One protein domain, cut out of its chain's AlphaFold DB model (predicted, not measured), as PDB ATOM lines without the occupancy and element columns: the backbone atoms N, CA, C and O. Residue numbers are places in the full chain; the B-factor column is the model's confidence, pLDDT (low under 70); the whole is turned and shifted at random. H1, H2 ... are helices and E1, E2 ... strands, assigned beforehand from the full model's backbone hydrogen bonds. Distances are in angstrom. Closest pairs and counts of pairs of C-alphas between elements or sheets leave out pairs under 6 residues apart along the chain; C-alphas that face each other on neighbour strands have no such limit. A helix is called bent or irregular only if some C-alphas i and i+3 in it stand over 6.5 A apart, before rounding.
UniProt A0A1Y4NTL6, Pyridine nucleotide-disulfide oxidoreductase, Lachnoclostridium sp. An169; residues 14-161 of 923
ATOM      1  N   GLU A  14      12.957 -48.730 -18.534       92.69
ATOM      2  CA  GLU A  14      13.368 -49.840 -19.388       92.69
ATOM      3  C   GLU A  14      14.818 -50.249 -19.107       92.69
ATOM      4  O   GLU A  14      15.109 -51.439 -19.012       92.69
ATOM      5  N   GLU A  15      15.718 -49.282 -18.914       93.19
ATOM      6  CA  GLU A  15      17.114 -49.555 -18.556       93.19
ATOM      7  C   GLU A  15      17.244 -50.161 -17.159       93.19
ATOM      8  O   GLU A  15      18.030 -51.088 -16.975       93.19
ATOM      9  N   ILE A  16      16.459 -49.695 -16.183       91.06
ATOM     10  CA  ILE A  16      16.424 -50.303 -14.844       91.06
ATOM     11  C   ILE A  16      15.980 -51.760 -14.946       91.06
ATOM     12  O   ILE A  16      16.630 -52.641 -14.385       91.06
ATOM     13  N   GLU A  17      14.910 -52.038 -15.687       90.69
ATOM     14  CA  GLU A  17      14.414 -53.403 -15.859       90.69
ATOM     15  C   GLU A  17      15.416 -54.285 -16.619       90.69
ATOM     16  O   GLU A  17      15.649 -55.436 -16.242       90.69
ATOM     17  N   ALA A  18      16.094 -53.748 -17.635       89.75
ATOM     18  CA  ALA A  18      17.180 -54.446 -18.317       89.75
ATOM     19  C   ALA A  18      18.344 -54.758 -17.360       89.75
ATOM     20  O   ALA A  18      18.859 -55.877 -17.354       89.75
ATOM     21  N   TYR A  19      18.719 -53.806 -16.502       87.44
ATOM     22  CA  TYR A  19      19.794 -53.964 -15.523       87.44
ATOM     23  C   TYR A  19      19.448 -54.990 -14.429       87.44
ATOM     24  O   TYR A  19      20.298 -55.779 -14.004       87.44
ATOM     25  N   LYS A  20      18.182 -55.050 -14.000       86.06
ATOM     26  CA  LYS A  20      17.660 -56.073 -13.073       86.06
ATOM     27  C   LYS A  20      17.727 -57.482 -13.649       86.06
ATOM     28  O   LYS A  20      18.079 -58.421 -12.936       86.06
ATOM     29  N   ASN A  21      17.449 -57.612 -14.941       85.19
ATOM     30  CA  ASN A  21      17.416 -58.889 -15.649       85.19
ATOM     31  C   ASN A  21      18.751 -59.256 -16.321       85.19
ATOM     32  O   ASN A  21      18.803 -60.224 -17.088       85.19
ATOM     33  N   LEU A  22      19.826 -58.504 -16.050       86.19
ATOM     34  CA  LEU A  22      21.151 -58.784 -16.590       86.19
ATOM     35  C   LEU A  22      21.588 -60.204 -16.208       86.19
ATOM     36  O   LEU A  22      21.557 -60.598 -15.041       86.19
ATOM     37  N   ARG A  23      21.989 -60.977 -17.218       83.12
ATOM     38  CA  ARG A  23      22.397 -62.376 -17.084       83.12
ATOM     39  C   ARG A  23      23.382 -62.763 -18.190       83.12
ATOM     40  O   ARG A  23      23.334 -62.162 -19.268       83.12
ATOM     41  N   PRO A  24      24.239 -63.774 -17.970       82.19
ATOM     42  CA  PRO A  24      25.083 -64.308 -19.028       82.19
ATOM     43  C   PRO A  24      24.241 -64.794 -20.218       82.19
ATOM     44  O   PRO A  24      23.214 -65.451 -20.045       82.19
ATOM     45  N   LYS A  25      24.682 -64.492 -21.446       76.62
ATOM     46  CA  LYS A  25      23.943 -64.852 -22.674       76.62
ATOM     47  C   LYS A  25      23.818 -66.369 -22.883       76.62
ATOM     48  O   LYS A  25      22.817 -66.817 -23.429       76.62
ATOM     49  N   ASN A  26      24.799 -67.144 -22.414       75.88
ATOM     50  CA  ASN A  26      24.921 -68.586 -22.661       75.88
ATOM     51  C   ASN A  26      24.848 -69.421 -21.369       75.88
ATOM     52  O   ASN A  26      25.607 -70.378 -21.216       75.88
ATOM     53  N   ILE A  27      23.974 -69.061 -20.418       79.50
ATOM     54  CA  ILE A  27      23.780 -69.885 -19.212       79.50
ATOM     55  C   ILE A  27      23.364 -71.298 -19.631       79.50
ATOM     56  O   ILE A  27      22.340 -71.487 -20.292       79.50
ATOM     57  N   LYS A  28      24.141 -72.298 -19.208       77.25
ATOM     58  CA  LYS A  28      23.762 -73.704 -19.337       77.25
ATOM     59  C   LYS A  28      22.701 -74.007 -18.291       77.25
ATOM     60  O   LYS A  28      22.993 -74.074 -17.104       77.25
ATOM     61  N   VAL A  29      21.466 -74.175 -18.743       78.75
ATOM     62  CA  VAL A  29      20.350 -74.537 -17.873       78.75
ATOM     63  C   VAL A  29      20.203 -76.055 -17.891       78.75
ATOM     64  O   VAL A  29      19.880 -76.608 -18.943       78.75
ATOM     65  N   PRO A  30      20.451 -76.754 -16.773       82.50
ATOM     66  CA  PRO A  30      20.243 -78.192 -16.718       82.50
ATOM     67  C   PRO A  30      18.747 -78.523 -16.795       82.50
ATOM     68  O   PRO A  30      17.932 -77.875 -16.138       82.50
ATOM     69  N   GLU A  31      18.389 -79.576 -17.538       80.12
ATOM     70  CA  GLU A  31      17.003 -80.079 -17.616       80.12
ATOM     71  C   GLU A  31      16.447 -80.454 -16.235       80.12
ATOM     72  O   GLU A  31      15.259 -80.282 -15.961       80.12
ATOM     73  N   LYS A  32      17.321 -80.950 -15.349       87.44
ATOM     74  CA  LYS A  32      16.997 -81.273 -13.960       87.44
ATOM     75  C   LYS A  32      17.963 -80.555 -13.010       87.44
ATOM     76  O   LYS A  32      19.096 -81.011 -12.851       87.44
ATOM     77  N   PRO A  33      17.531 -79.459 -12.366       90.62
ATOM     78  CA  PRO A  33      18.364 -78.714 -11.427       90.62
ATOM     79  C   PRO A  33      18.766 -79.557 -10.210       90.62
ATOM     80  O   PRO A  33      17.958 -80.325  -9.680       90.62
ATOM     81  N   ARG A  34      20.007 -79.398  -9.743       93.94
ATOM     82  CA  ARG A  34      20.538 -80.105  -8.571       93.94
ATOM     83  C   ARG A  34      19.931 -79.532  -7.294       93.94
ATOM     84  O   ARG A  34      20.184 -78.387  -6.921       93.94
ATOM     85  N   GLU A  35      19.148 -80.344  -6.589       94.19
ATOM     86  CA  GLU A  35      18.435 -79.916  -5.378       94.19
ATOM     87  C   GLU A  35      19.391 -79.460  -4.260       94.19
ATOM     88  O   GLU A  35      19.077 -78.535  -3.510       94.19
ATOM     89  N   LEU A  36      20.577 -80.074  -4.164       95.81
ATOM     90  CA  LEU A  36      21.606 -79.684  -3.195       95.81
ATOM     91  C   LEU A  36      22.135 -78.269  -3.444       95.81
ATOM     92  O   LEU A  36      22.321 -77.525  -2.485       95.81
ATOM     93  N   ILE A  37      22.307 -77.870  -4.706       96.06
ATOM     94  CA  ILE A  37      22.761 -76.521  -5.067       96.06
ATOM     95  C   ILE A  37      21.694 -75.480  -4.753       96.06
ATOM     96  O   ILE A  37      22.008 -74.445  -4.181       96.06
ATOM     97  N   ILE A  38      20.420 -75.779  -5.018       94.94
ATOM     98  CA  ILE A  38      19.303 -74.907  -4.624       94.94
ATOM     99  C   ILE A  38      19.290 -74.701  -3.103       94.94
ATOM    100  O   ILE A  38      19.146 -73.575  -2.622       94.94
ATOM    101  N   LYS A  39      19.456 -75.782  -2.328       95.56
ATOM    102  CA  LYS A  39      19.535 -75.706  -0.861       95.56
ATOM    103  C   LYS A  39      20.741 -74.890  -0.406       95.56
ATOM    104  O   LYS A  39      20.599 -74.088   0.511       95.56
ATOM    105  N   LEU A  40      21.895 -75.076  -1.044       96.19
ATOM    106  CA  LEU A  40      23.109 -74.332  -0.728       96.19
ATOM    107  C   LEU A  40      22.969 -72.841  -1.063       96.19
ATOM    108  O   LEU A  40      23.332 -72.007  -0.242       96.19
ATOM    109  N   GLY A  41      22.361 -72.500  -2.200       94.62
ATOM    110  CA  GLY A  41      22.058 -71.120  -2.576       94.62
ATOM    111  C   GLY A  41      21.203 -70.421  -1.522       94.62
ATOM    112  O   GLY A  41      21.569 -69.349  -1.050       94.62
ATOM    113  N   LYS A  42      20.132 -71.079  -1.052       93.94
ATOM    114  CA  LYS A  42      19.292 -70.579   0.056       93.94
ATOM    115  C   LYS A  42      20.033 -70.474   1.389       93.94
ATOM    116  O   LYS A  42      19.636 -69.689   2.240       93.94
ATOM    117  N   HIS A  43      21.056 -71.299   1.595       94.44
ATOM    118  CA  HIS A  43      21.856 -71.310   2.819       94.44
ATOM    119  C   HIS A  43      22.872 -70.164   2.866       94.44
ATOM    120  O   HIS A  43      23.165 -69.677   3.954       94.44
ATOM    121  N   ILE A  44      23.401 -69.743   1.710       93.12
ATOM    122  CA  ILE A  44      24.441 -68.703   1.605       93.12
ATOM    123  C   ILE A  44      23.862 -67.311   1.329       93.12
ATOM    124  O   ILE A  44      24.395 -66.330   1.846       93.12
ATOM    125  N   THR A  45      22.805 -67.206   0.516       89.19
ATOM    126  CA  THR A  45      22.269 -65.914   0.062       89.19
ATOM    127  C   THR A  45      21.780 -65.043   1.219       89.19
ATOM    128  O   THR A  45      21.105 -65.504   2.139       89.19
ATOM    129  N   ASP A  46      22.079 -63.747   1.141       79.44
ATOM    130  CA  ASP A  46      21.524 -62.742   2.053       79.44
ATOM    131  C   ASP A  46      20.189 -62.171   1.563       79.44
ATOM    132  O   ASP A  46      19.580 -61.328   2.229       79.44
ATOM    133  N   ARG A  47      19.751 -62.578   0.370       83.56
ATOM    134  CA  ARG A  47      18.507 -62.115  -0.231       83.56
ATOM    135  C   ARG A  47      17.341 -62.927   0.316       83.56
ATOM    136  O   ARG A  47      17.420 -64.138   0.496       83.56
ATOM    137  N   SER A  48      16.208 -62.264   0.512       78.12
ATOM    138  CA  SER A  48      14.951 -62.956   0.794       78.12
ATOM    139  C   SER A  48      14.392 -63.533  -0.511       78.12
ATOM    140  O   SER A  48      13.632 -62.859  -1.204       78.12
ATOM    141  N   VAL A  49      14.806 -64.751  -0.871       80.12
ATOM    142  CA  VAL A  49      14.366 -65.462  -2.086       80.12
ATOM    143  C   VAL A  49      13.541 -66.707  -1.750       80.12
ATOM    144  O   VAL A  49      14.039 -67.681  -1.182       80.12
ATOM    145  N   ASP A  50      12.266 -66.703  -2.149       79.00
ATOM    146  CA  ASP A  50      11.347 -67.825  -1.904       79.00
ATOM    147  C   ASP A  50      11.690 -69.047  -2.770       79.00
ATOM    148  O   ASP A  50      11.677 -70.196  -2.310       79.00
ATOM    149  N   THR A  51      12.050 -68.801  -4.032       87.00
ATOM    150  CA  THR A  51      12.387 -69.828  -5.025       87.00
ATOM    151  C   THR A  51      13.682 -69.450  -5.732       87.00
ATOM    152  O   THR A  51      13.850 -68.298  -6.112       87.00
ATOM    153  N   ILE A  52      14.575 -70.428  -5.903       90.88
ATOM    154  CA  ILE A  52      15.796 -70.296  -6.703       90.88
ATOM    155  C   ILE A  52      15.617 -71.175  -7.938       90.88
ATOM    156  O   ILE A  52      15.355 -72.376  -7.826       90.88
ATOM    157  N   THR A  53      15.737 -70.562  -9.104       90.44
ATOM    158  CA  THR A  53      15.676 -71.181 -10.423       90.44
ATOM    159  C   THR A  53      17.084 -71.344 -11.001       90.44
ATOM    160  O   THR A  53      18.023 -70.698 -10.538       90.44
ATOM    161  N   PRO A  54      17.265 -72.147 -12.062       89.38
ATOM    162  CA  PRO A  54      18.561 -72.262 -12.733       89.38
ATOM    163  C   PRO A  54      19.097 -70.975 -13.364       89.38
ATOM    164  O   PRO A  54      20.265 -70.920 -13.736       89.38
ATOM    165  N   TYR A  55      18.245 -69.961 -13.527       88.44
ATOM    166  CA  TYR A  55      18.627 -68.662 -14.075       88.44
ATOM    167  C   TYR A  55      19.114 -67.688 -13.003       88.44
ATOM    168  O   TYR A  55      19.667 -66.644 -13.346       88.44
ATOM    169  N   ASP A  56      18.915 -68.020 -11.728       90.75
ATOM    170  CA  ASP A  56      19.330 -67.177 -10.619       90.75
ATOM    171  C   ASP A  56      20.828 -67.360 -10.328       90.75
ATOM    172  O   ASP A  56      21.336 -68.489 -10.404       90.75
ATOM    173  N   PRO A  57      21.548 -66.274  -9.991       91.56
ATOM    174  CA  PRO A  57      22.980 -66.310  -9.683       91.56
ATOM    175  C   PRO A  57      23.320 -67.267  -8.551       91.56
ATOM    176  O   PRO A  57      24.322 -67.978  -8.645       91.56
ATOM    177  N   GLU A  58      22.437 -67.398  -7.563       93.12
ATOM    178  CA  GLU A  58      22.591 -68.363  -6.482       93.12
ATOM    179  C   GLU A  58      22.675 -69.811  -6.973       93.12
ATOM    180  O   GLU A  58      23.304 -70.636  -6.317       93.12
ATOM    181  N   TYR A  59      22.048 -70.141  -8.107       93.94
ATOM    182  CA  TYR A  59      22.140 -71.471  -8.695       93.94
ATOM    183  C   TYR A  59      23.300 -71.565  -9.672       93.94
ATOM    184  O   TYR A  59      24.216 -72.344  -9.430       93.94
ATOM    185  N   TYR A  60      23.269 -70.809 -10.777       92.19
ATOM    186  CA  TYR A  60      24.246 -71.022 -11.848       92.19
ATOM    187  C   TYR A  60      25.667 -70.695 -11.386       92.19
ATOM    188  O   TYR A  60      26.606 -71.309 -11.874       92.19
ATOM    189  N   GLY A  61      25.834 -69.769 -10.437       92.69
ATOM    190  CA  GLY A  61      27.117 -69.501  -9.802       92.69
ATOM    191  C   GLY A  61      27.611 -70.740  -9.072       92.69
ATOM    192  O   GLY A  61      28.612 -71.325  -9.466       92.69
ATOM    193  N   LEU A  62      26.868 -71.198  -8.060       94.62
ATOM    194  CA  LEU A  62      27.237 -72.368  -7.256       94.62
ATOM    195  C   LEU A  62      27.344 -73.666  -8.061       94.62
ATOM    196  O   LEU A  62      28.167 -74.516  -7.723       94.62
ATOM    197  N   ASP A  63      26.566 -73.816  -9.132       93.62
ATOM    198  CA  ASP A  63      26.626 -74.983 -10.008       93.62
ATOM    199  C   ASP A  63      28.011 -75.136 -10.656       93.62
ATOM    200  O   ASP A  63      28.485 -76.254 -10.850       93.62
ATOM    201  N   LEU A  64      28.696 -74.012 -10.896       90.25
ATOM    202  CA  LEU A  64      30.066 -73.956 -11.410       90.25
ATOM    203  C   LEU A  64      31.135 -74.158 -10.327       90.25
ATOM    204  O   LEU A  64      32.289 -74.429 -10.669       90.25
ATOM    205  N   LEU A  65      30.796 -73.965  -9.045       92.44
ATOM    206  CA  LEU A  65      31.762 -73.980  -7.936       92.44
ATOM    207  C   LEU A  65      31.747 -75.279  -7.136       92.44
ATOM    208  O   LEU A  65      32.771 -75.634  -6.553       92.44
ATOM    209  N   ALA A  66      30.595 -75.945  -7.051       95.88
ATOM    210  CA  ALA A  66      30.356 -76.990  -6.069       95.88
ATOM    211  C   ALA A  66      29.941 -78.316  -6.715       95.88
ATOM    212  O   ALA A  66      28.924 -78.409  -7.411       95.88
ATOM    213  N   SER A  67      30.668 -79.387  -6.400       96.12
ATOM    214  CA  SER A  67      30.154 -80.750  -6.564       96.12
ATOM    215  C   SER A  67      29.060 -81.045  -5.525       96.12
ATOM    216  O   SER A  67      28.905 -80.320  -4.540       96.12
ATOM    217  N   ASP A  68      28.289 -82.117  -5.718       96.00
ATOM    218  CA  ASP A  68      27.249 -82.501  -4.751       96.00
ATOM    219  C   ASP A  68      27.845 -82.816  -3.369       96.00
ATOM    220  O   ASP A  68      27.301 -82.398  -2.348       96.00
ATOM    221  N   GLU A  69      29.015 -83.460  -3.323       96.44
ATOM    222  CA  GLU A  69      29.709 -83.756  -2.064       96.44
ATOM    223  C   GLU A  69      30.213 -82.495  -1.349       96.44
ATOM    224  O   GLU A  69      30.175 -82.422  -0.117       96.44
ATOM    225  N   MET A  70      30.662 -81.486  -2.104       97.44
ATOM    226  CA  MET A  70      31.002 -80.182  -1.532       97.44
ATOM    227  C   MET A  70      29.773 -79.487  -0.967       97.44
ATOM    228  O   MET A  70      29.838 -78.940   0.133       97.44
ATOM    229  N   ALA A  71      28.655 -79.514  -1.695       97.44
ATOM    230  CA  ALA A  71      27.416 -78.896  -1.249       97.44
ATOM    231  C   ALA A  71      26.899 -79.545   0.042       97.44
ATOM    232  O   ALA A  71      26.498 -78.840   0.969       97.44
ATOM    233  N   GLU A  72      26.983 -80.872   0.159       97.25
ATOM    234  CA  GLU A  72      26.685 -81.588   1.404       97.25
ATOM    235  C   GLU A  72      27.548 -81.111   2.576       97.25
ATOM    236  O   GLU A  72      27.020 -80.897   3.670       97.25
ATOM    237  N   LEU A  73      28.860 -80.953   2.365       97.38
ATOM    238  CA  LEU A  73      29.785 -80.474   3.394       97.38
ATOM    239  C   LEU A  73      29.475 -79.021   3.785       97.38
ATOM    240  O   LEU A  73      29.345 -78.723   4.975       97.38
ATOM    241  N   ALA A  74      29.293 -78.145   2.797       97.31
ATOM    242  CA  ALA A  74      28.992 -76.729   2.984       97.31
ATOM    243  C   ALA A  74      27.684 -76.518   3.768       97.31
ATOM    244  O   ALA A  74      27.641 -75.716   4.699       97.31
ATOM    245  N   LEU A  75      26.645 -77.318   3.504       97.38
ATOM    246  CA  LEU A  75      25.376 -77.291   4.248       97.38
ATOM    247  C   LEU A  75      25.517 -77.667   5.740       97.38
ATOM    248  O   LEU A  75      24.595 -77.442   6.526       97.38
ATOM    249  N   LYS A  76      26.649 -78.247   6.173       96.69
ATOM    250  CA  LYS A  76      26.953 -78.510   7.599       96.69
ATOM    251  C   LYS A  76      27.716 -77.370   8.284       96.69
ATOM    252  O   LYS A  76      27.907 -77.411   9.512       96.69
ATOM    253  N   MET A  77      28.149 -76.376   7.515       96.94
ATOM    254  CA  MET A  77      28.863 -75.188   7.974       96.94
ATOM    255  C   MET A  77      27.879 -74.038   8.178       96.94
ATOM    256  O   MET A  77      26.873 -73.929   7.482       96.94
ATOM    257  N   LYS A  78      28.150 -73.164   9.147       95.31
ATOM    258  CA  LYS A  78      27.507 -71.849   9.195       95.31
ATOM    259  C   LYS A  78      28.280 -70.909   8.273       95.31
ATOM    260  O   LYS A  78      29.508 -70.971   8.260       95.31
ATOM    261  N   VAL A  79      27.559 -70.066   7.541       92.81
ATOM    262  CA  VAL A  79      28.155 -69.012   6.715       92.81
ATOM    263  C   VAL A  79      28.920 -68.045   7.613       92.81
ATOM    264  O   VAL A  79      28.465 -67.752   8.721       92.81
ATOM    265  N   HIS A  80      30.072 -67.580   7.136       91.25
ATOM    266  CA  HIS A  80      30.955 -66.651   7.836       91.25
ATOM    267  C   HIS A  80      31.396 -67.156   9.227       91.25
ATOM    268  O   HIS A  80      31.414 -66.435  10.220       91.25
ATOM    269  N   LYS A  81      31.695 -68.460   9.328       92.81
ATOM    270  CA  LYS A  81      32.252 -69.070  10.537       92.81
ATOM    271  C   LYS A  81      33.413 -70.001  10.212       92.81
ATOM    272  O   LYS A  81      33.285 -70.888   9.372       92.81
ATOM    273  N   TYR A  82      34.492 -69.847  10.971       94.25
ATOM    274  CA  TYR A  82      35.689 -70.673  10.879       94.25
ATOM    275  C   TYR A  82      35.537 -72.047  11.546       94.25
ATOM    276  O   TYR A  82      34.973 -72.179  12.640       94.25
ATOM    277  N   TYR A  83      36.100 -73.064  10.896       96.62
ATOM    278  CA  TYR A  83      36.141 -74.451  11.342       96.62
ATOM    279  C   TYR A  83      37.519 -75.071  11.112       96.62
ATOM    280  O   TYR A  83      38.152 -74.848  10.085       96.62
ATOM    281  N   THR A  84      37.964 -75.927  12.030       96.31
ATOM    282  CA  THR A  84      39.113 -76.806  11.764       96.31
ATOM    283  C   THR A  84      38.674 -78.048  10.989       96.31
ATOM    284  O   THR A  84      37.502 -78.441  11.025       96.31
ATOM    285  N   VAL A  85      39.619 -78.728  10.333       95.88
ATOM    286  CA  VAL A  85      39.343 -79.986   9.611       95.88
ATOM    287  C   VAL A  85      38.685 -81.019  10.530       95.88
ATOM    288  O   VAL A  85      37.679 -81.616  10.160       95.88
ATOM    289  N   ASP A  86      39.169 -81.177  11.763       95.25
ATOM    290  CA  ASP A  86      38.622 -82.162  12.707       95.25
ATOM    291  C   ASP A  86      37.170 -81.841  13.121       95.25
ATOM    292  O   ASP A  86      36.343 -82.740  13.303       95.25
ATOM    293  N   GLN A  87      36.815 -80.554  13.216       96.19
ATOM    294  CA  GLN A  87      35.429 -80.141  13.453       96.19
ATOM    295  C   GLN A  87      34.526 -80.487  12.264       96.19
ATOM    296  O   GLN A  87      33.378 -80.891  12.468       96.19
ATOM    297  N   LEU A  88      35.029 -80.348  11.036       96.31
ATOM    298  CA  LEU A  88      34.295 -80.680   9.814       96.31
ATOM    299  C   LEU A  88      34.171 -82.190   9.601       96.31
ATOM    300  O   LEU A  88      33.102 -82.653   9.208       96.31
ATOM    301  N   VAL A  89      35.188 -82.976   9.959       96.75
ATOM    302  CA  VAL A  89      35.115 -84.447  10.029       96.75
ATOM    303  C   VAL A  89      33.985 -84.873  10.962       96.75
ATOM    304  O   VAL A  89      33.089 -85.613  10.561       96.75
ATOM    305  N   LYS A  90      33.940 -84.315  12.179       95.50
ATOM    306  CA  LYS A  90      32.880 -84.621  13.153       95.50
ATOM    307  C   LYS A  90      31.480 -84.223  12.668       95.50
ATOM    308  O   LYS A  90      30.507 -84.885  13.015       95.50
ATOM    309  N   ARG A  91      31.359 -83.133  11.904       94.19
ATOM    310  CA  ARG A  91      30.074 -82.622  11.386       94.19
ATOM    311  C   ARG A  91      29.574 -83.354  10.146       94.19
ATOM    312  O   ARG A  91      28.364 -83.487   9.980       94.19
ATOM    313  N   SER A  92      30.486 -83.767   9.272       93.25
ATOM    314  CA  SER A  92      30.165 -84.412   7.997       93.25
ATOM    315  C   SER A  92      30.046 -85.929   8.111       93.25
ATOM    316  O   SER A  92      29.321 -86.532   7.328       93.25
ATOM    317  N   GLY A  93      30.747 -86.548   9.069       92.00
ATOM    318  CA  GLY A  93      30.860 -88.003   9.177       92.00
ATOM    319  C   GLY A  93      31.738 -88.643   8.093       92.00
ATOM    320  O   GLY A  93      31.794 -89.868   8.017       92.00
ATOM    321  N   LYS A  94      32.415 -87.842   7.255       94.75
ATOM    322  CA  LYS A  94      33.359 -88.307   6.224       94.75
ATOM    323  C   LYS A  94      34.765 -88.488   6.829       94.75
ATOM    324  O   LYS A  94      35.056 -87.938   7.891       94.75
ATOM    325  N   SER A  95      35.639 -89.258   6.171       96.25
ATOM    326  CA  SER A  95      37.030 -89.419   6.628       96.25
ATOM    327  C   SER A  95      37.807 -88.103   6.536       96.25
ATOM    328  O   SER A  95      37.434 -87.198   5.783       96.25
ATOM    329  N   LYS A  96      38.904 -87.989   7.292       96.25
ATOM    330  CA  LYS A  96      39.745 -86.784   7.298       96.25
ATOM    331  C   LYS A  96      40.317 -86.480   5.917       96.25
ATOM    332  O   LYS A  96      40.306 -85.327   5.500       96.25
ATOM    333  N   GLU A  97      40.742 -87.512   5.197       96.50
ATOM    334  CA  GLU A  97      41.291 -87.417   3.844       96.50
ATOM    335  C   GLU A  97      40.242 -86.859   2.883       96.50
ATOM    336  O   GLU A  97      40.523 -85.908   2.159       96.50
ATOM    337  N   LYS A  98      39.007 -87.377   2.941       96.94
ATOM    338  CA  LYS A  98      37.930 -86.919   2.061       96.94
ATOM    339  C   LYS A  98      37.497 -85.487   2.371       96.94
ATOM    340  O   LYS A  98      37.241 -84.714   1.456       96.94
ATOM    341  N   VAL A  99      37.421 -85.106   3.649       97.12
ATOM    342  CA  VAL A  99      37.140 -83.710   4.028       97.12
ATOM    343  C   VAL A  99      38.242 -82.786   3.514       97.12
ATOM    344  O   VAL A  99      37.935 -81.732   2.969       97.12
ATOM    345  N   GLN A 100      39.509 -83.183   3.642       96.69
ATOM    346  CA  GLN A 100      40.637 -82.388   3.166       96.69
ATOM    347  C   GLN A 100      40.625 -82.223   1.639       96.69
ATOM    348  O   GLN A 100      40.842 -81.115   1.160       96.69
ATOM    349  N   GLU A 101      40.320 -83.289   0.895       97.44
ATOM    350  CA  GLU A 101      40.142 -83.270  -0.564       97.44
ATOM    351  C   GLU A 101      39.053 -82.271  -0.984       97.44
ATOM    352  O   GLU A 101      39.321 -81.371  -1.779       97.44
ATOM    353  N   LEU A 102      37.857 -82.368  -0.386       97.81
ATOM    354  CA  LEU A 102      36.728 -81.478  -0.685       97.81
ATOM    355  C   LEU A 102      37.029 -80.015  -0.338       97.81
ATOM    356  O   LEU A 102      36.619 -79.114  -1.068       97.81
ATOM    357  N   LEU A 103      37.737 -79.768   0.768       97.44
ATOM    358  CA  LEU A 103      38.162 -78.421   1.153       97.44
ATOM    359  C   LEU A 103      39.173 -77.853   0.160       97.44
ATOM    360  O   LEU A 103      39.019 -76.716  -0.268       97.44
ATOM    361  N   THR A 104      40.178 -78.634  -0.239       96.56
ATOM    362  CA  THR A 104      41.169 -78.201  -1.230       96.56
ATOM    363  C   THR A 104      40.506 -77.881  -2.565       96.56
ATOM    364  O   THR A 104      40.724 -76.799  -3.107       96.56
ATOM    365  N   GLU A 105      39.658 -78.772  -3.080       96.56
ATOM    366  CA  GLU A 105      38.957 -78.554  -4.345       96.56
ATOM    367  C   GLU A 105      37.998 -77.349  -4.252       96.56
ATOM    368  O   GLU A 105      37.987 -76.505  -5.147       96.56
ATOM    369  N   GLY A 106      37.283 -77.186  -3.133       96.44
ATOM    370  CA  GLY A 106      36.399 -76.039  -2.913       96.44
ATOM    371  C   GLY A 106      37.143 -74.708  -2.736       96.44
ATOM    372  O   GLY A 106      36.669 -73.673  -3.196       96.44
ATOM    373  N   CYS A 107      38.342 -74.706  -2.148       96.69
ATOM    374  CA  CYS A 107      39.203 -73.519  -2.101       96.69
ATOM    375  C   CYS A 107      39.742 -73.140  -3.484       96.69
ATOM    376  O   CYS A 107      39.852 -71.954  -3.809       96.69
ATOM    377  N   MET A 108      40.051 -74.132  -4.322       93.88
ATOM    378  CA  MET A 108      40.459 -73.899  -5.709       93.88
ATOM    379  C   MET A 108      39.300 -73.386  -6.568       93.88
ATOM    380  O   MET A 108      39.523 -72.507  -7.399       93.88
ATOM    381  N   SER A 109      38.078 -73.886  -6.359       93.38
ATOM    382  CA  SER A 109      36.892 -73.443  -7.103       93.38
ATOM    383  C   SER A 109      36.381 -72.067  -6.667       93.38
ATOM    384  O   SER A 109      35.781 -71.366  -7.487       93.38
ATOM    385  N   GLY A 110      36.647 -71.686  -5.411       94.50
ATOM    386  CA  GLY A 110      36.212 -70.442  -4.775       94.50
ATOM    387  C   GLY A 110      35.039 -70.606  -3.803       94.50
ATOM    388  O   GLY A 110      34.595 -69.616  -3.242       94.50
ATOM    389  N   LEU A 111      34.537 -71.825  -3.582       96.75
ATOM    390  CA  LEU A 111      33.440 -72.098  -2.644       96.75
ATOM    391  C   LEU A 111      33.840 -71.933  -1.170       96.75
ATOM    392  O   LEU A 111      33.010 -71.563  -0.345       96.75
ATOM    393  N   PHE A 112      35.085 -72.264  -0.828       97.56
ATOM    394  CA  PHE A 112      35.610 -72.162   0.534       97.56
ATOM    395  C   PHE A 112      36.819 -71.234   0.575       97.56
ATOM    396  O   PHE A 112      37.565 -71.116  -0.397       97.56
ATOM    397  N   GLU A 113      37.072 -70.659   1.740       96.25
ATOM    398  CA  GLU A 113      38.304 -69.930   2.044       96.25
ATOM    399  C   GLU A 113      38.907 -70.431   3.355       96.25
ATOM    400  O   GLU A 113      38.274 -71.208   4.082       96.25
ATOM    401  N   TYR A 114      40.131 -70.006   3.661       96.69
ATOM    402  CA  TYR A 114      40.722 -70.242   4.970       96.69
ATOM    403  C   TYR A 114      41.652 -69.120   5.413       96.69
ATOM    404  O   TYR A 114      42.356 -68.523   4.604       96.69
ATOM    405  N   ASP A 115      41.707 -68.948   6.729       95.12
ATOM    406  CA  ASP A 115      42.751 -68.202   7.419       95.12
ATOM    407  C   ASP A 115      43.763 -69.195   8.000       95.12
ATOM    408  O   ASP A 115      43.384 -70.258   8.513       95.12
ATOM    409  N   THR A 116      45.047 -68.847   7.962       93.88
ATOM    410  CA  THR A 116      46.082 -69.604   8.680       93.88
ATOM    411  C   THR A 116      46.528 -68.827   9.908       93.88
ATOM    412  O   THR A 116      47.150 -67.773   9.802       93.88
ATOM    413  N   VAL A 117      46.225 -69.368  11.087       90.00
ATOM    414  CA  VAL A 117      46.580 -68.774  12.383       90.00
ATOM    415  C   VAL A 117      47.422 -69.788  13.145       90.00
ATOM    416  O   VAL A 117      47.040 -70.952  13.248       90.00
ATOM    417  N   ASP A 118      48.603 -69.376  13.610       88.69
ATOM    418  CA  ASP A 118      49.557 -70.233  14.334       88.69
ATOM    419  C   ASP A 118      49.872 -71.567  13.621       88.69
ATOM    420  O   ASP A 118      50.037 -72.619  14.239       88.69
ATOM    421  N   GLY A 119      49.924 -71.540  12.282       87.50
ATOM    422  CA  GLY A 119      50.194 -72.714  11.441       87.50
ATOM    423  C   GLY A 119      49.010 -73.673  11.261       87.50
ATOM    424  O   GLY A 119      49.160 -74.716  10.623       87.50
ATOM    425  N   VAL A 120      47.827 -73.338  11.784       92.94
ATOM    426  CA  VAL A 120      46.600 -74.127  11.636       92.94
ATOM    427  C   VAL A 120      45.657 -73.443  10.650       92.94
ATOM    428  O   VAL A 120      45.342 -72.263  10.788       92.94
ATOM    429  N   ARG A 121      45.171 -74.202   9.658       95.69
ATOM    430  CA  ARG A 121      44.156 -73.720   8.712       95.69
ATOM    431  C   ARG A 121      42.762 -73.784   9.323       95.69
ATOM    432  O   ARG A 121      42.297 -74.848   9.749       95.69
ATOM    433  N   HIS A 122      42.084 -72.650   9.289       96.56
ATOM    434  CA  HIS A 122      40.699 -72.479   9.680       96.56
ATOM    435  C   HIS A 122      39.873 -72.205   8.429       96.56
ATOM    436  O   HIS A 122      40.000 -71.149   7.828       96.56
ATOM    437  N   TYR A 123      39.022 -73.151   8.041       97.50
ATOM    438  CA  TYR A 123      38.214 -73.071   6.829       97.50
ATOM    439  C   TYR A 123      36.863 -72.430   7.104       97.50
ATOM    440  O   TYR A 123      36.241 -72.682   8.141       97.50
ATOM    441  N   MET A 124      36.373 -71.664   6.144       95.75
ATOM    442  CA  MET A 124      35.098 -70.974   6.215       95.75
ATOM    443  C   MET A 124      34.298 -71.192   4.933       95.75
ATOM    444  O   MET A 124      34.852 -71.320   3.842       95.75
ATOM    445  N   LEU A 125      32.974 -71.244   5.090       96.94
ATOM    446  CA  LEU A 125      32.032 -71.035   3.997       96.94
ATOM    447  C   LEU A 125      31.720 -69.534   3.970       96.94
ATOM    448  O   LEU A 125      30.994 -69.072   4.861       96.94
ATOM    449  N   PRO A 126      32.299 -68.758   3.041       94.12
ATOM    450  CA  PRO A 126      32.063 -67.329   2.997       94.12
ATOM    451  C   PRO A 126      30.679 -67.021   2.411       94.12
ATOM    452  O   PRO A 126      30.067 -67.882   1.764       94.12
ATOM    453  N   PRO A 127      30.155 -65.805   2.625       91.94
ATOM    454  CA  PRO A 127      29.003 -65.334   1.868       91.94
ATOM    455  C   PRO A 127      29.358 -65.208   0.377       91.94
ATOM    456  O   PRO A 127      30.477 -65.497  -0.051       91.94
ATOM    457  N   PHE A 128      28.407 -64.776  -0.452       91.69
ATOM    458  CA  PHE A 128      28.721 -64.516  -1.857       91.69
ATOM    459  C   PHE A 128      29.611 -63.281  -2.047       91.69
ATOM    460  O   PHE A 128      30.482 -63.312  -2.917       91.69
ATOM    461  N   VAL A 129      29.410 -62.236  -1.229       88.19
ATOM    462  CA  VAL A 129      30.142 -60.958  -1.278       88.19
ATOM    463  C   VAL A 129      30.361 -60.417   0.149       88.19
ATOM    464  O   VAL A 129      29.396 -60.193   0.888       88.19
ATOM    465  N   GLU A 130      31.585 -60.154   0.598       84.88
ATOM    466  CA  GLU A 130      32.881 -60.550   0.023       84.88
ATOM    467  C   GLU A 130      33.070 -62.063   0.231       84.88
ATOM    468  O   GLU A 130      32.708 -62.581   1.290       84.88
ATOM    469  N   GLY A 131      33.529 -62.809  -0.779       91.06
ATOM    470  CA  GLY A 131      33.582 -64.270  -0.654       91.06
ATOM    471  C   GLY A 131      33.462 -65.069  -1.946       91.06
ATOM    472  O   GLY A 131      34.198 -64.851  -2.905       91.06
ATOM    473  N   SER A 132      32.541 -66.040  -1.978       92.94
ATOM    474  CA  SER A 132      32.516 -67.083  -3.020       92.94
ATOM    475  C   SER A 132      32.438 -66.525  -4.447       92.94
ATOM    476  O   SER A 132      33.048 -67.076  -5.367       92.94
ATOM    477  N   GLY A 133      31.716 -65.417  -4.651       92.06
ATOM    478  CA  GLY A 133      31.661 -64.732  -5.944       92.06
ATOM    479  C   GLY A 133      33.029 -64.201  -6.372       92.06
ATOM    480  O   GLY A 133      33.458 -64.429  -7.504       92.06
ATOM    481  N   GLU A 134      33.753 -63.578  -5.448       90.88
ATOM    482  CA  GLU A 134      35.076 -62.995  -5.682       90.88
ATOM    483  C   GLU A 134      36.129 -64.070  -5.925       90.88
ATOM    484  O   GLU A 134      36.834 -64.043  -6.936       90.88
ATOM    485  N   TRP A 135      36.198 -65.075  -5.052       93.62
ATOM    486  CA  TRP A 135      37.193 -66.147  -5.147       93.62
ATOM    487  C   TRP A 135      37.029 -66.998  -6.390       93.62
ATOM    488  O   TRP A 135      38.023 -67.478  -6.935       93.62
ATOM    489  N   SER A 136      35.791 -67.152  -6.861       91.56
ATOM    490  CA  SER A 136      35.514 -67.850  -8.110       91.56
ATOM    491  C   SER A 136      35.985 -67.096  -9.354       91.56
ATOM    492  O   SER A 136      36.137 -67.727 -10.402       91.56
ATOM    493  N   SER A 137      36.217 -65.782  -9.237       91.31
ATOM    494  CA  SER A 137      36.435 -64.858 -10.356       91.31
ATOM    495  C   SER A 137      37.790 -64.146 -10.320       91.31
ATOM    496  O   SER A 137      38.162 -63.492 -11.281       91.31
ATOM    497  N   ILE A 138      38.570 -64.252  -9.248       90.88
ATOM    498  CA  ILE A 138      39.863 -63.553  -9.149       90.88
ATOM    499  C   ILE A 138      40.911 -64.066 -10.154       90.88
ATOM    500  O   ILE A 138      41.823 -63.343 -10.542       90.88
ATOM    501  N   ARG A 139      40.772 -65.318 -10.603       88.94
ATOM    502  CA  ARG A 139      41.673 -65.942 -11.576       88.94
ATOM    503  C   ARG A 139      41.199 -65.704 -13.005       88.94
ATOM    504  O   ARG A 139      40.213 -66.300 -13.444       88.94
ATOM    505  N   MET A 140      41.965 -64.914 -13.757       85.75
ATOM    506  CA  MET A 140      41.643 -64.584 -15.148       85.75
ATOM    507  C   MET A 140      41.522 -65.822 -16.049       85.75
ATOM    508  O   MET A 140      40.610 -65.908 -16.867       85.75
ATOM    509  N   ASP A 141      42.382 -66.828 -15.870       87.75
ATOM    510  CA  ASP A 141      42.337 -68.051 -16.680       87.75
ATOM    511  C   ASP A 141      41.044 -68.860 -16.469       87.75
ATOM    512  O   ASP A 141      40.588 -69.554 -17.379       87.75
ATOM    513  N   MET A 142      40.444 -68.769 -15.277       87.56
ATOM    514  CA  MET A 142      39.144 -69.367 -14.985       87.56
ATOM    515  C   MET A 142      38.004 -68.518 -15.545       87.56
ATOM    516  O   MET A 142      37.083 -69.073 -16.142       87.56
ATOM    517  N   LEU A 143      38.080 -67.190 -15.403       88.94
ATOM    518  CA  LEU A 143      37.073 -66.275 -15.944       88.94
ATOM    519  C   LEU A 143      36.962 -66.355 -17.467       88.94
ATOM    520  O   LEU A 143      35.856 -66.364 -17.994       88.94
ATOM    521  N   GLN A 144      38.084 -66.445 -18.181       88.38
ATOM    522  CA  GLN A 144      38.078 -66.569 -19.641       88.38
ATOM    523  C   GLN A 144      37.460 -67.893 -20.109       88.38
ATOM    524  O   GLN A 144      36.781 -67.928 -21.132       88.38
ATOM    525  N   LYS A 145      37.673 -68.982 -19.357       89.06
ATOM    526  CA  LYS A 145      37.081 -70.297 -19.655       89.06
ATOM    527  C   LYS A 145      35.591 -70.348 -19.339       89.06
ATOM    528  O   LYS A 145      34.843 -70.984 -20.073       89.06
ATOM    529  N   GLU A 146      35.176 -69.706 -18.250       89.81
ATOM    530  CA  GLU A 146      33.790 -69.690 -17.789       89.81
ATOM    531  C   GLU A 146      33.365 -68.273 -17.355       89.81
ATOM    532  O   GLU A 146      33.333 -67.959 -16.158       89.81
ATOM    533  N   PRO A 147      32.998 -67.402 -18.318       89.44
ATOM    534  CA  PRO A 147      32.624 -66.013 -18.042       89.44
ATOM    535  C   PRO A 147      31.408 -65.859 -17.123       89.44
ATOM    536  O   PRO A 147      31.222 -64.805 -16.513       89.44
ATOM    537  N   ALA A 148      30.580 -66.902 -16.977       90.06
ATOM    538  CA  ALA A 148      29.442 -66.901 -16.062       90.06
ATOM    539  C   ALA A 148      29.848 -66.664 -14.593       90.06
ATOM    540  O   ALA A 148      29.045 -66.127 -13.833       90.06
ATOM    541  N   ARG A 149      31.097 -66.971 -14.207       91.62
ATOM    542  CA  ARG A 149      31.662 -66.642 -12.882       91.62
ATOM    543  C   ARG A 149      31.689 -65.132 -12.625       91.62
ATOM    544  O   ARG A 149      31.228 -64.674 -11.584       91.62
ATOM    545  N   GLY A 150      32.117 -64.352 -13.619       91.25
ATOM    546  CA  GLY A 150      32.137 -62.891 -13.526       91.25
ATOM    547  C   GLY A 150      30.731 -62.305 -13.382       91.25
ATOM    548  O   GLY A 150      30.497 -61.428 -12.553       91.25
ATOM    549  N   TYR A 151      29.762 -62.844 -14.124       90.94
ATOM    550  CA  TYR A 151      28.358 -62.464 -13.957       90.94
ATOM    551  C   TYR A 151      27.807 -62.851 -12.585       90.94
ATOM    552  O   TYR A 151      27.086 -62.054 -12.000       90.94
ATOM    553  N   PHE A 152      28.151 -64.027 -12.052       92.19
ATOM    554  CA  PHE A 152      27.757 -64.423 -10.701       92.19
ATOM    555  C   PHE A 152      28.215 -63.381  -9.671       92.19
ATOM    556  O   PHE A 152      27.389 -62.847  -8.932       92.19
ATOM    557  N   PHE A 153      29.493 -62.991  -9.702       92.75
ATOM    558  CA  PHE A 153      30.004 -61.926  -8.839       92.75
ATOM    559  C   PHE A 153      29.304 -60.574  -9.079       92.75
ATOM    560  O   PHE A 153      28.903 -59.886  -8.136       92.75
ATOM    561  N   GLU A 154      29.093 -60.181 -10.338       91.38
ATOM    562  CA  GLU A 154      28.389 -58.937 -10.669       91.38
ATOM    563  C   GLU A 154      26.948 -58.925 -10.140       91.38
ATOM    564  O   GLU A 154      26.531 -57.923  -9.552       91.38
ATOM    565  N   ARG A 155      26.202 -60.023 -10.296       90.31
ATOM    566  CA  ARG A 155      24.808 -60.115  -9.849       90.31
ATOM    567  C   ARG A 155      24.707 -60.101  -8.338       90.31
ATOM    568  O   ARG A 155      23.911 -59.326  -7.813       90.31
ATOM    569  N   GLU A 156      25.511 -60.893  -7.637       89.75
ATOM    570  CA  GLU A 156      25.463 -60.955  -6.171       89.75
ATOM    571  C   GLU A 156      25.833 -59.607  -5.537       89.75
ATOM    572  O   GLU A 156      25.174 -59.151  -4.600       89.75
ATOM    573  N   THR A 157      26.803 -58.887  -6.115       88.69
ATOM    574  CA  THR A 157      27.152 -57.530  -5.658       88.69
ATOM    575  C   THR A 157      26.066 -56.489  -5.950       88.69
ATOM    576  O   THR A 157      26.065 -55.437  -5.316       88.69
ATOM    577  N   THR A 158      25.170 -56.720  -6.912       87.94
ATOM    578  CA  THR A 158      24.098 -55.779  -7.290       87.94
ATOM    579  C   THR A 158      22.798 -56.081  -6.543       87.94
ATOM    580  O   THR A 158      22.227 -55.209  -5.885       87.94
ATOM    581  N   LEU A 159      22.315 -57.322  -6.634       86.12
ATOM    582  CA  LEU A 159      20.979 -57.724  -6.185       86.12
ATOM    583  C   LEU A 159      20.812 -57.600  -4.665       86.12
ATOM    584  O   LEU A 159      19.722 -57.270  -4.200       86.12
ATOM    585  N   GLY A 160      21.886 -57.799  -3.891       78.88
ATOM    586  CA  GLY A 160      21.871 -57.607  -2.436       78.88
ATOM    587  C   GLY A 160      21.677 -56.148  -1.997       78.88
ATOM    588  O   GLY A 160      21.140 -55.897  -0.915       78.88
ATOM    589  N   TYR A 161      22.056 -55.180  -2.839       84.19
ATOM    590  CA  TYR A 161      21.989 -53.749  -2.518       84.19
ATOM    591  C   TYR A 161      20.720 -53.072  -3.024       84.19
ATOM    592  O   TYR A 161      20.289 -52.091  -2.422       84.19
TER     593      TYR A 161
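This is residues 14 to 161 of the 923 residues of the protein "Pyridine nucleotide-disulfide oxidoreductase" of Lachnoclostridium sp. An169 (UniProt A0A1Y4NTL6). Short, mostly crossed helices make an elongated body of two lobes: H2, H3, H7 and H9 form one, and H4, H5 and H6 with the hairpin of E1 and E2 form the other. H1 lies at one end of the long axis and the hairpin's turn at the other. The printed part has 148 residues with nine named helices and two named strands, in the order H1 to H6, E1, E2, H7 to H9; the sheet, E1 - E2, is antiparallel, and the class is mostly helix. The whole is compact, with a radius of gyration of the C-alphas of 15.5 A, and spans 52 by 30 by 28 A.

H1, residues 14 to 20, is close to but not clearly touching H9, residues 148 to 161; their closest C-alphas, Lys 20 and Leu 159, are 7.8 A apart. H2, residues 35 to 44, touches H3, residues 57 to 65, with C-alphas 41 and 58 closest at 4.8 A. H3 touches H9, C-alphas 61 and 152 closest at 5.2 A, opposite ways at 36 degrees, only just a steep tilt. H4, residues 68 to 74, is the hub: it touches H2, C-alphas 36 and 71 closest at 6.2 A, only just touches H5, residues 85 to 92, with 3 pairs of C-alphas within 8 A, and touches residues 102 to 106 of H6, residues 96 to 109, C-alphas 70 and 102 closest at 5.9 A. The hairpin of E1, residues 113 to 117, and E2, residues 120 to 124, has N 115 and O 122 within hydrogen-bond range at 3.0 A. H7, residues 128 to 137, touches H9 at a shallow tilt of 14 degrees, opposite ways, C-alphas 133 and 153 closest at 4.4 A. H8, residues 140 to 145, is close to but not clearly touching H9, C-alphas 143 and 149 closest at 6.2 A. Every O i to N i+4 pair is within hydrogen-bond range in H1, H2, H4, H5 and H6, against 3 of 5 in H3, 2 of 6 in H7, with 2 of 7 O i to N i+3 pairs, 1 of 2 in H8 and 8 of 10 in H9.

H1 begins at C-alpha 14, (13.368, -49.840, -19.388). H2 measures 14.5 A, H3 11.8 A, H6 19.8 A, E1 13.3 A and E2 13.1 A. H7, 11.5 A, is irregular: C-alphas 130 and 133 are 7.4 A apart. H9, 20.3 A, ends at C-alpha 161, (21.989, -53.749, -2.518).

The C-alphas farthest apart, Glu 14 and Asp 118, are 53.5 A apart. The links H1 to H2 and H2 to H3 are long. The printed part has no cut; its mean pLDDT is 91.6, and no printed residue is under 70.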